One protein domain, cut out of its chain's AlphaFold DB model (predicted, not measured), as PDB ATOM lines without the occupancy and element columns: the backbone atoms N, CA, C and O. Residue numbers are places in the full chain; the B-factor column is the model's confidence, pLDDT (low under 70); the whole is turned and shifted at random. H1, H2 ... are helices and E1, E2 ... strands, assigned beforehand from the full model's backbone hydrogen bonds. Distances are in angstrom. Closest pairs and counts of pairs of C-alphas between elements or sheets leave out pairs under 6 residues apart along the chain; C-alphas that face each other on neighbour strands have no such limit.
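AT A GLANCE: This is residues 2 to 54, 84 to 100 and 108 to 120 of the 132 residues of an uncharacterized protein of Streptomyces alni (UniProt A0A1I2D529). One strongly twisted sheet of five strands has two helices, H1 and H2, over one face, while its other face is bare. The helices cross each other's direction almost squarely, H1 over the E1, E2 and E3 part and H2 over the E3 and E5 part. The 83 printed residues include, along the chain, H1 E1 E2 E3 H2 E4 E5; the mixed sheet has the order E1 E2 E3 E5 E4. The class is mixed, helices and strands, and the whole is compact, with a radius of gyration of the C-alphas of 12.1 A and spans of 38 by 29 by 21 A.

IN THESE COORDINATES: H1, residues 2 to 14, begins at C-alpha 2 (-16.209, 55.594, 253.241) and is 18.6 A long. E1 is residues 19 to 21, 6.9 A; E2 residues 30 to 35, 16.8 A; E3 residues 45 to 50, 15.9 A. H2, residues 84 to 93, is 14.3 A long. E4 is residues 97 to 99, 6.7 A; E5, residues 108 to 113, 15.9 A, ends at C-alpha 113 (-8.078, 64.026, 252.582).

HOW THE PARTS SIT: E1 and E2 are parallel, with N 20 and O 31 3.0 A apart. The hairpin E2 and E3 is antiparallel, N 32 to O 48 2.8 A. E3 and E5 are antiparallel, N 47 to O 109 2.8 A, as are E5 and E4, N 97 to O 113 3.0 A. H1 and H2 are on the same face, two layers with the sheet. H1 with residues 8 to 12 alone touches H2, about perpendicular at 84 degrees; the closest C-alphas, of Glu 11 and Leu 91, are 7.3 A apart. H2 has a height over the sheet of 7.6 A. In both helices every O i to N i+4 pair is within hydrogen-bond range.

THE WHOLE: The C-alphas farthest apart, of Ser 54 and Pro 116, are 39.3 A apart. Residues 55 to 83 and 101 to 107 are not printed; the gaps are 20.1 A and 10.6 A between C-alphas. Of the links printed whole, none is long. The pLDDT is under 70 in residues 21 to 28, 37 to 42 and 118 to 120.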
ATOM      1  N   ARG A   2     -16.499  57.008 252.878       85.38
ATOM      2  CA  ARG A   2     -16.209  55.594 253.241       85.38
ATOM      3  C   ARG A   2     -14.810  55.108 252.836       85.38
ATOM      4  O   ARG A   2     -14.154  54.445 253.626       85.38
ATOM      5  N   ARG A   3     -14.348  55.491 251.641       87.19
ATOM      6  CA  ARG A   3     -12.979  55.210 251.179       87.19
ATOM      7  C   ARG A   3     -11.921  55.832 252.099       87.19
ATOM      8  O   ARG A   3     -11.039  55.116 252.548       87.19
ATOM      9  N   LEU A   4     -12.058  57.121 252.419       88.44
ATOM     10  CA  LEU A   4     -11.146  57.836 253.318       88.44
ATOM     11  C   LEU A   4     -11.097  57.183 254.708       88.44
ATOM     12  O   LEU A   4     -10.018  56.960 255.239       88.44
ATOM     13  N   ALA A   5     -12.253  56.807 255.262       88.00
ATOM     14  CA  ALA A   5     -12.322  56.125 256.552       88.00
ATOM     15  C   ALA A   5     -11.591  54.772 256.540       88.00
ATOM     16  O   ALA A   5     -10.916  54.450 257.512       88.00
ATOM     17  N   GLY A   6     -11.691  54.010 255.443       87.12
ATOM     18  CA  GLY A   6     -10.927  52.771 255.260       87.12
ATOM     19  C   GLY A   6      -9.419  53.024 255.201       87.12
ATOM     20  O   GLY A   6      -8.669  52.397 255.931       87.12
ATOM     21  N   GLN A   7      -8.981  54.026 254.435       90.38
ATOM     22  CA  GLN A   7      -7.556  54.372 254.330       90.38
ATOM     23  C   GLN A   7      -6.960  54.817 255.670       90.38
ATOM     24  O   GLN A   7      -5.850  54.428 256.015       90.38
ATOM     25  N   VAL A   8      -7.710  55.602 256.448       90.25
ATOM     26  CA  VAL A   8      -7.317  55.979 257.812       90.25
ATOM     27  C   VAL A   8      -7.176  54.737 258.699       90.25
ATOM     28  O   VAL A   8      -6.235  54.646 259.479       90.25
ATOM     29  N   GLN A   9      -8.085  53.767 258.589       89.81
ATOM     30  CA  GLN A   9      -8.028  52.531 259.380       89.81
ATOM     31  C   GLN A   9      -6.835  51.658 259.012       89.81
ATOM     32  O   GLN A   9      -6.166  51.163 259.919       89.81
ATOM     33  N   ASP A  10      -6.572  51.497 257.717       89.25
ATOM     34  CA  ASP A  10      -5.447  50.716 257.211       89.25
ATOM     35  C   ASP A  10      -4.121  51.303 257.709       89.25
ATOM     36  O   ASP A  10      -3.275  50.577 258.230       89.25
ATOM     37  N   GLU A  11      -3.974  52.627 257.651       91.62
ATOM     38  CA  GLU A  11      -2.775  53.310 258.140       91.62
ATOM     39  C   GLU A  11      -2.607  53.162 259.660       91.62
ATOM     40  O   GLU A  11      -1.529  52.829 260.151       91.62
ATOM     41  N   LEU A  12      -3.684  53.342 260.432       90.44
ATOM     42  CA  LEU A  12      -3.641  53.137 261.881       90.44
ATOM     43  C   LEU A  12      -3.273  51.690 262.231       90.44
ATOM     44  O   LEU A  12      -2.466  51.465 263.135       90.44
ATOM     45  N   ALA A  13      -3.809  50.712 261.500       88.38
ATOM     46  CA  ALA A  13      -3.471  49.307 261.685       88.38
ATOM     47  C   ALA A  13      -1.987  49.036 261.388       88.38
ATOM     48  O   ALA A  13      -1.340  48.316 262.150       88.38
ATOM     49  N   LEU A  14      -1.427  49.657 260.345       87.62
ATOM     50  CA  LEU A  14       0.001  49.577 260.017       87.62
ATOM     51  C   LEU A  14       0.891  50.215 261.086       87.62
ATOM     52  O   LEU A  14       1.949  49.674 261.403       87.62
ATOM     53  N   ALA A  15       0.428  51.289 261.725       88.00
ATOM     54  CA  ALA A  15       1.078  51.882 262.892       88.00
ATOM     55  C   ALA A  15       0.944  51.032 264.178       88.00
ATOM     56  O   ALA A  15       1.412  51.438 265.244       88.00
ATOM     57  N   GLY A  16       0.298  49.862 264.111       87.75
ATOM     58  CA  GLY A  16       0.056  48.985 265.259       87.75
ATOM     59  C   GLY A  16      -1.064  49.474 266.181       87.75
ATOM     60  O   GLY A  16      -1.174  49.012 267.320       87.75
ATOM     61  N   LEU A  17      -1.897  50.406 265.713       86.88
ATOM     62  CA  LEU A  17      -3.011  50.972 266.462       86.88
ATOM     63  C   LEU A  17      -4.318  50.293 266.029       86.88
ATOM     64  O   LEU A  17      -4.818  50.555 264.933       86.88
ATOM     65  N   PRO A  18      -4.921  49.435 266.874       81.00
ATOM     66  CA  PRO A  18      -6.194  48.821 266.536       81.00
ATOM     67  C   PRO A  18      -7.260  49.910 266.406       81.00
ATOM     68  O   PRO A  18      -7.438  50.735 267.312       81.00
ATOM     69  N   SER A  19      -7.962  49.901 265.273       80.62
ATOM     70  CA  SER A  19      -9.065  50.810 265.000       80.62
ATOM     71  C   SER A  19     -10.373  50.048 264.793       80.62
ATOM     72  O   SER A  19     -10.381  48.893 264.365       80.62
ATOM     73  N   ALA A  20     -11.497  50.669 265.150       72.19
ATOM     74  CA  ALA A  20     -12.821  50.084 264.977       72.19
ATOM     75  C   ALA A  20     -13.775  51.054 264.268       72.19
ATOM     76  O   ALA A  20     -13.924  52.210 264.678       72.19
ATOM     77  N   THR A  21     -14.462  50.566 263.230       66.06
ATOM     78  CA  THR A  21     -15.520  51.290 262.506       66.06
ATOM     79  C   THR A  21     -16.875  50.972 263.107       66.06
ATOM     80  O   THR A  21     -17.241  49.801 263.184       66.06
ATOM     81  N   GLY A  22     -17.644  51.984 263.519       57.53
ATOM     82  CA  GLY A  22     -19.045  51.793 263.930       57.53
ATOM     83  C   GLY A  22     -19.272  50.768 265.054       57.53
ATOM     84  O   GLY A  22     -20.407  50.368 265.302       57.53
ATOM     85  N   ALA A  23     -18.209  50.312 265.722       53.81
ATOM     86  CA  ALA A  23     -18.302  49.274 266.727       53.81
ATOM     87  C   ALA A  23     -19.042  49.809 267.951       53.81
ATOM     88  O   ALA A  23     -18.893  50.971 268.343       53.81
ATOM     89  N   HIS A  24     -19.830  48.925 268.565       53.06
ATOM     90  CA  HIS A  24     -20.577  49.234 269.773       53.06
ATOM     91  C   HIS A  24     -19.630  49.851 270.825       53.06
ATOM     92  O   HIS A  24     -18.543  49.300 271.046       53.06
ATOM     93  N   PRO A  25     -20.023  50.943 271.513       53.00
ATOM     94  CA  PRO A  25     -19.186  51.675 272.472       53.00
ATOM     95  C   PRO A  25     -18.488  50.817 273.538       53.00
ATOM     96  O   PRO A  25     -17.482  51.234 274.098       53.00
ATOM     97  N   LEU A  26     -19.030  49.628 273.814       51.75
ATOM     98  CA  LEU A  26     -18.531  48.672 274.808       51.75
ATOM     99  C   LEU A  26     -17.381  47.776 274.313       51.75
ATOM    100  O   LEU A  26     -16.712  47.149 275.132       51.75
ATOM    101  N   VAL A  27     -17.155  47.686 272.998       52.94
ATOM    102  CA  VAL A  27     -16.185  46.752 272.392       52.94
ATOM    103  C   VAL A  27     -15.034  47.490 271.706       52.94
ATOM    104  O   VAL A  27     -13.922  46.969 271.656       52.94
ATOM    105  N   ALA A  28     -15.269  48.721 271.239       59.78
ATOM    106  CA  ALA A  28     -14.240  49.555 270.628       59.78
ATOM    107  C   ALA A  28     -13.189  49.977 271.671       59.78
ATOM    108  O   ALA A  28     -13.490  50.714 272.611       59.78
ATOM    109  N   ARG A  29     -11.953  49.506 271.503       70.12
ATOM    110  CA  ARG A  29     -10.777  49.920 272.280       70.12
ATOM    111  C   ARG A  29      -9.781  50.542 271.317       70.12
ATOM    112  O   ARG A  29      -9.607  50.015 270.223       70.12
ATOM    113  N   GLY A  30      -9.099  51.594 271.747       82.56
ATOM    114  CA  GLY A  30      -8.097  52.242 270.914       82.56
ATOM    115  C   GLY A  30      -8.719  53.275 269.986       82.56
ATOM    116  O   GLY A  30      -9.465  54.133 270.451       82.56
ATOM    117  N   VAL A  31      -8.396  53.236 268.696       83.44
ATOM    118  CA  VAL A  31      -8.783  54.314 267.780       83.44
ATOM    119  C   VAL A  31     -10.192  54.086 267.236       83.44
ATOM    120  O   VAL A  31     -10.535  53.015 266.741       83.44
ATOM    121  N   ARG A  32     -11.035  55.107 267.306       85.81
ATOM    122  CA  ARG A  32     -12.359  55.115 266.691       85.81
ATOM    123  C   ARG A  32     -12.316  56.003 265.460       85.81
ATOM    124  O   ARG A  32     -11.826  57.126 265.530       85.81
ATOM    125  N   VAL A  33     -12.847  55.483 264.358       85.94
ATOM    126  CA  VAL A  33     -12.928  56.183 263.076       85.94
ATOM    127  C   VAL A  33     -14.396  56.276 262.683       85.94
ATOM    128  O   VAL A  33     -15.064  55.252 262.511       85.94
ATOM    129  N   GLU A  34     -14.898  57.498 262.566       86.50
ATOM    130  CA  GLU A  34     -16.290  57.800 262.236       86.50
ATOM    131  C   GLU A  34     -16.345  58.713 261.018       86.50
ATOM    132  O   GLU A  34     -15.524  59.608 260.857       86.50
ATOM    133  N   ILE A  35     -17.310  58.473 260.136       84.31
ATOM    134  CA  ILE A  35     -17.622  59.427 259.074       84.31
ATOM    135  C   ILE A  35     -18.517  60.472 259.717       84.31
ATOM    136  O   ILE A  35     -19.557  60.100 260.265       84.31
ATOM    137  N   ASP A  36     -18.112  61.736 259.658       76.06
ATOM    138  CA  ASP A  36     -19.007  62.802 260.072       76.06
ATOM    139  C   ASP A  36     -20.158  62.866 259.069       76.06
ATOM    140  O   ASP A  36     -19.950  63.064 257.873       76.06
ATOM    141  N   ALA A  37     -21.359  62.558 259.548       61.44
ATOM    142  CA  ALA A  37     -22.573  62.547 258.744       61.44
ATOM    143  C   ALA A  37     -23.448  63.777 259.016       61.44
ATOM    144  O   ALA A  37     -24.538  63.859 258.456       61.44
ATOM    145  N   LEU A  38     -23.020  64.664 259.920       59.47
ATOM    146  CA  LEU A  38     -23.789  65.829 260.358       59.47
ATOM    147  C   LEU A  38     -23.320  67.127 259.698       59.47
ATOM    148  O   LEU A  38     -24.023  68.129 259.796       59.47
ATOM    149  N   ASP A  39     -22.164  67.101 259.040       57.59
ATOM    150  CA  ASP A  39     -21.584  68.249 258.360       57.59
ATOM    151  C   ASP A  39     -21.702  68.072 256.840       57.59
ATOM    152  O   ASP A  39     -20.909  67.371 256.205       57.59
ATOM    153  N   ASP A  40     -22.769  68.643 256.275       58.34
ATOM    154  CA  ASP A  40     -23.037  68.620 254.833       58.34
ATOM    155  C   ASP A  40     -22.092  69.558 254.051       58.34
ATOM    156  O   ASP A  40     -21.946  69.395 252.836       58.34
ATOM    157  N   GLU A  41     -21.446  70.524 254.723       58.44
ATOM    158  CA  GLU A  41     -20.565  71.519 254.093       58.44
ATOM    159  C   GLU A  41     -19.093  71.082 254.085       58.44
ATOM    160  O   GLU A  41     -18.432  71.264 253.062       58.44
ATOM    161  N   ASP A  42     -18.610  70.404 255.135       65.12
ATOM    162  CA  ASP A  42     -17.257  69.827 255.183       65.12
ATOM    163  C   ASP A  42     -17.270  68.327 255.542       65.12
ATOM    164  O   ASP A  42     -16.996  67.923 256.679       65.12
ATOM    165  N   PRO A  43     -17.561  67.438 254.571       72.31
ATOM    166  CA  PRO A  43     -17.605  66.006 254.832       72.31
ATOM    167  C   PRO A  43     -16.202  65.472 255.160       72.31
ATOM    168  O   PRO A  43     -15.329  65.391 254.295       72.31
ATOM    169  N   GLY A  44     -16.007  65.040 256.407       85.44
ATOM    170  CA  GLY A  44     -14.729  64.544 256.922       85.44
ATOM    171  C   GLY A  44     -14.819  63.192 257.630       85.44
ATOM    172  O   GLY A  44     -15.888  62.604 257.824       85.44
ATOM    173  N   VAL A  45     -13.658  62.676 258.024       88.50
ATOM    174  CA  VAL A  45     -13.538  61.511 258.908       88.50
ATOM    175  C   VAL A  45     -13.041  61.983 260.265       88.50
ATOM    176  O   VAL A  45     -11.945  62.524 260.370       88.50
ATOM    177  N   VAL A  46     -13.834  61.753 261.307       90.12
ATOM    178  CA  VAL A  46     -13.455  62.048 262.687       90.12
ATOM    179  C   VAL A  46     -12.725  60.846 263.274       90.12
ATOM    180  O   VAL A  46     -13.220  59.715 263.269       90.12
ATOM    181  N   VAL A  47     -11.533  61.102 263.796       89.62
ATOM    182  CA  VAL A  47     -10.678  60.121 264.459       89.62
ATOM    183  C   VAL A  47     -10.565  60.494 265.928       89.62
ATOM    184  O   VAL A  47     -10.338  61.651 266.270       89.62
ATOM    185  N   SER A  48     -10.726  59.513 266.811       88.38
ATOM    186  CA  SER A  48     -10.653  59.728 268.256       88.38
ATOM    187  C   SER A  48     -10.017  58.558 268.979       88.38
ATOM    188  O   SER A  48     -10.070  57.419 268.516       88.38
ATOM    189  N   TRP A  49      -9.425  58.824 270.140       88.44
ATOM    190  CA  TRP A  49      -8.945  57.770 271.025       88.44
ATOM    191  C   TRP A  49     -10.008  57.388 272.051       88.44
ATOM    192  O   TRP A  49     -10.616  58.251 272.679       88.44
ATOM    193  N   ARG A  50     -10.185  56.086 272.281       84.00
ATOM    194  CA  ARG A  50     -10.975  55.548 273.386       84.00
ATOM    195  C   ARG A  50     -10.109  54.714 274.322       84.00
ATOM    196  O   ARG A  50      -9.613  53.652 273.922       84.00
ATOM    197  N   PRO A  51      -9.955  55.138 275.591       82.38
ATOM    198  CA  PRO A  51      -9.262  54.331 276.575       82.38
ATOM    199  C   PRO A  51     -10.029  53.040 276.871       82.38
ATOM    200  O   PRO A  51     -11.206  52.878 276.549       82.38
ATOM    201  N   HIS A  52      -9.348  52.100 277.523       84.25
ATOM    202  CA  HIS A  52      -9.942  50.823 277.901       84.25
ATOM    203  C   HIS A  52     -11.235  51.015 278.729       84.25
ATOM    204  O   HIS A  52     -11.237  51.853 279.637       84.25
ATOM    205  N   PRO A  53     -12.291  50.193 278.526       81.75
ATOM    206  CA  PRO A  53     -13.566  50.326 279.237       81.75
ATOM    207  C   PRO A  53     -13.441  50.365 280.761       81.75
ATOM    208  O   PRO A  53     -14.183  51.074 281.422       81.75
ATOM    209  N   SER A  54     -12.472  49.648 281.341       84.81
ATOM    210  CA  SER A  54     -12.217  49.709 282.788       84.81
ATOM    211  C   SER A  54     -11.758  51.088 283.267       84.81
ATOM    212  O   SER A  54     -12.127  51.482 284.369       84.81
ATOM    213  N   GLY A  84      -4.348  62.397 271.122       89.81
ATOM    214  CA  GLY A  84      -4.699  63.297 270.011       89.81
ATOM    215  C   GLY A  84      -3.476  63.697 269.165       89.81
ATOM    216  O   GLY A  84      -3.420  63.356 267.982       89.81
ATOM    217  N   PRO A  85      -2.439  64.319 269.760       90.88
ATOM    218  CA  PRO A  85      -1.201  64.654 269.057       90.88
ATOM    219  C   PRO A  85      -0.472  63.441 268.464       90.88
ATOM    220  O   PRO A  85       0.086  63.538 267.374       90.88
ATOM    221  N   ALA A  86      -0.485  62.293 269.151       92.25
ATOM    222  CA  ALA A  86       0.148  61.075 268.645       92.25
ATOM    223  C   ALA A  86      -0.541  60.557 267.370       92.25
ATOM    224  O   ALA A  86       0.133  60.232 266.396       92.25
ATOM    225  N   LEU A  87      -1.876  60.526 267.350       92.94
ATOM    226  CA  LEU A  87      -2.656  60.138 266.173       92.94
ATOM    227  C   LEU A  87      -2.453  61.122 265.019       92.94
ATOM    228  O   LEU A  87      -2.275  60.694 263.880       92.94
ATOM    229  N   ALA A  88      -2.412  62.423 265.318       92.56
ATOM    230  CA  ALA A  88      -2.138  63.453 264.323       92.56
ATOM    231  C   ALA A  88      -0.752  63.272 263.687       92.56
ATOM    232  O   ALA A  88      -0.620  63.348 262.468       92.56
ATOM    233  N   ALA A  89       0.271  62.971 264.494       93.69
ATOM    234  CA  ALA A  89       1.624  62.722 264.006       93.69
ATOM    235  C   ALA A  89       1.706  61.471 263.116       93.69
ATOM    236  O   ALA A  89       2.344  61.520 262.065       93.69
ATOM    237  N   VAL A  90       1.039  60.375 263.495       92.88
ATOM    238  CA  VAL A  90       0.977  59.145 262.684       92.88
ATOM    239  C   VAL A  90       0.327  59.428 261.330       92.88
ATOM    240  O   VAL A  90       0.950  59.202 260.294       92.88
ATOM    241  N   LEU A  91      -0.883  59.993 261.326       93.69
ATOM    242  CA  LEU A  91      -1.626  60.279 260.096       93.69
ATOM    243  C   LEU A  91      -0.907  61.314 259.218       93.69
ATOM    244  O   LEU A  91      -0.816  61.141 258.004       93.69
ATOM    245  N   GLY A  92      -0.335  62.354 259.826       94.00
ATOM    246  CA  GLY A  92       0.456  63.357 259.120       94.00
ATOM    247  C   GLY A  92       1.722  62.773 258.489       94.00
ATOM    248  O   GLY A  92       2.046  63.111 257.354       94.00
ATOM    249  N   SER A  93       2.406  61.845 259.168       93.56
ATOM    250  CA  SER A  93       3.585  61.160 258.608       93.56
ATOM    251  C   SER A  93       3.254  60.294 257.388       93.56
ATOM    252  O   SER A  93       4.091  60.138 256.502       93.56
ATOM    253  N   ALA A  94       2.017  59.801 257.312       91.88
ATOM    254  CA  ALA A  94       1.486  59.062 256.174       91.88
ATOM    255  C   ALA A  94       0.906  59.969 255.072       91.88
ATOM    256  O   ALA A  94       0.451  59.472 254.046       91.88
ATOM    257  N   GLY A  95       0.925  61.294 255.254       94.00
ATOM    258  CA  GLY A  95       0.485  62.267 254.252       94.00
ATOM    259  C   GLY A  95      -1.019  62.545 254.233       94.00
ATOM    260  O   GLY A  95      -1.520  63.066 253.238       94.00
ATOM    261  N   PHE A  96      -1.755  62.203 255.295       94.12
ATOM    262  CA  PHE A  96      -3.155  62.614 255.431       94.12
ATOM    263  C   PHE A  96      -3.264  64.103 255.765       94.12
ATOM    264  O   PHE A  96      -2.463  64.644 256.529       94.12
ATOM    265  N   THR A  97      -4.308  64.746 255.243       93.69
ATOM    266  CA  THR A  97      -4.637  66.135 255.575       93.69
ATOM    267  C   THR A  97      -5.584  66.163 256.765       93.69
ATOM    268  O   THR A  97      -6.677  65.586 256.715       93.69
ATOM    269  N   LEU A  98      -5.156  66.843 257.824       92.50
ATOM    270  CA  LEU A  98      -5.975  67.145 258.992       92.50
ATOM    271  C   LEU A  98      -6.531  68.559 258.861       92.50
ATOM    272  O   LEU A  98      -5.839  69.443 258.360       92.50
ATOM    273  N   ASP A  99      -7.753  68.759 259.332       90.25
ATOM    274  CA  ASP A  99      -8.343  70.080 259.499       90.25
ATOM    275  C   ASP A  99      -7.954  70.636 260.884       90.25
ATOM    276  O   ASP A  99      -8.402  70.093 261.901       90.25
ATOM    277  N   PRO A 100      -7.076  71.656 260.951       81.69
ATOM    278  CA  PRO A 100      -6.642  72.251 262.210       81.69
ATOM    279  C   PRO A 100      -7.683  73.200 262.816       81.69
ATOM    280  O   PRO A 100      -7.576  73.512 264.001       81.69
ATOM    281  N   LEU A 108     -10.136  64.816 269.508       86.88
ATOM    282  CA  LEU A 108     -10.725  64.477 268.222       86.88
ATOM    283  C   LEU A 108      -9.914  65.146 267.115       86.88
ATOM    284  O   LEU A 108      -9.417  66.257 267.270       86.88
ATOM    285  N   LEU A 109      -9.805  64.461 265.986       90.56
ATOM    286  CA  LEU A 109      -9.147  64.956 264.786       90.56
ATOM    287  C   LEU A 109     -10.119  64.824 263.624       90.56
ATOM    288  O   LEU A 109     -10.773  63.788 263.502       90.56
ATOM    289  N   ARG A 110     -10.170  65.819 262.742       91.56
ATOM    290  CA  ARG A 110     -10.882  65.708 261.469       91.56
ATOM    291  C   ARG A 110      -9.876  65.502 260.344       91.56
ATOM    292  O   ARG A 110      -8.959  66.293 260.161       91.56
ATOM    293  N   VAL A 111     -10.054  64.418 259.601       91.44
ATOM    294  CA  VAL A 111      -9.290  64.080 258.398       91.44
ATOM    295  C   VAL A 111     -10.141  64.435 257.187       91.44
ATOM    296  O   VAL A 111     -11.258  63.932 257.048       91.44
ATOM    297  N   THR A 112      -9.613  65.272 256.302       92.38
ATOM    298  CA  THR A 112     -10.340  65.784 255.126       92.38
ATOM    299  C   THR A 112      -9.870  65.146 253.824       92.38
ATOM    300  O   THR A 112     -10.652  65.007 252.883       92.38
ATOM    301  N   ALA A 113      -8.620  64.678 253.767       90.31
ATOM    302  CA  ALA A 113      -8.078  64.026 252.582       90.31
ATOM    303  C   ALA A 113      -7.044  62.944 252.909       90.31
ATOM    304  O   ALA A 113      -6.320  63.012 253.903       90.31
ATOM    305  N   ALA A 114      -6.972  61.951 252.023       90.25
ATOM    306  CA  ALA A 114      -5.891  60.975 251.967       90.25
ATOM    307  C   ALA A 114      -4.793  61.479 251.014       90.25
ATOM    308  O   ALA A 114      -5.100  62.242 250.091       90.25
ATOM    309  N   PRO A 115      -3.541  61.020 251.172       88.69
ATOM    310  CA  PRO A 115      -2.486  61.288 250.198       88.69
ATOM    311  C   PRO A 115      -2.864  60.754 248.797       88.69
ATOM    312  O   PRO A 115      -3.594  59.759 248.688       88.69
ATOM    313  N   PRO A 116      -2.355  61.374 247.715       76.25
ATOM    314  CA  PRO A 116      -2.740  61.067 246.330       76.25
ATOM    315  C   PRO A 116      -2.480  59.609 245.920       76.25
ATOM    316  O   PRO A 116      -3.255  59.051 245.143       76.25
ATOM    317  N   ASP A 117      -1.469  58.968 246.510       71.12
ATOM    318  CA  ASP A 117      -1.092  57.575 246.224       71.12
ATOM    319  C   ASP A 117      -1.869  56.548 247.067       71.12
ATOM    320  O   ASP A 117      -1.652  55.342 246.969       71.12
ATOM    321  N   GLY A 118      -2.818  57.010 247.883       58.22
ATOM    322  CA  GLY A 118      -3.740  56.157 248.623       58.22
ATOM    323  C   GLY A 118      -3.297  55.744 250.028       58.22
ATOM    324  O   GLY A 118      -3.993  54.939 250.643       58.22
ATOM    325  N   GLY A 119      -2.209  56.314 250.548       58.50
ATOM    326  CA  GLY A 119      -1.581  55.901 251.806       58.50
ATOM    327  C   GLY A 119      -0.799  54.611 251.591       58.50
ATOM    328  O   GLY A 119      -0.809  54.049 250.495       58.50
ATOM    329  N   THR A 120      -0.121  54.107 252.616       56.50
ATOM    330  CA  THR A 120       0.705  52.883 252.531       56.50
ATOM    331  C   THR A 120      -0.051  51.615 252.077       56.50
ATOM    332  O   THR A 120       0.570  50.571 251.884       56.50
TER     333      THR A 120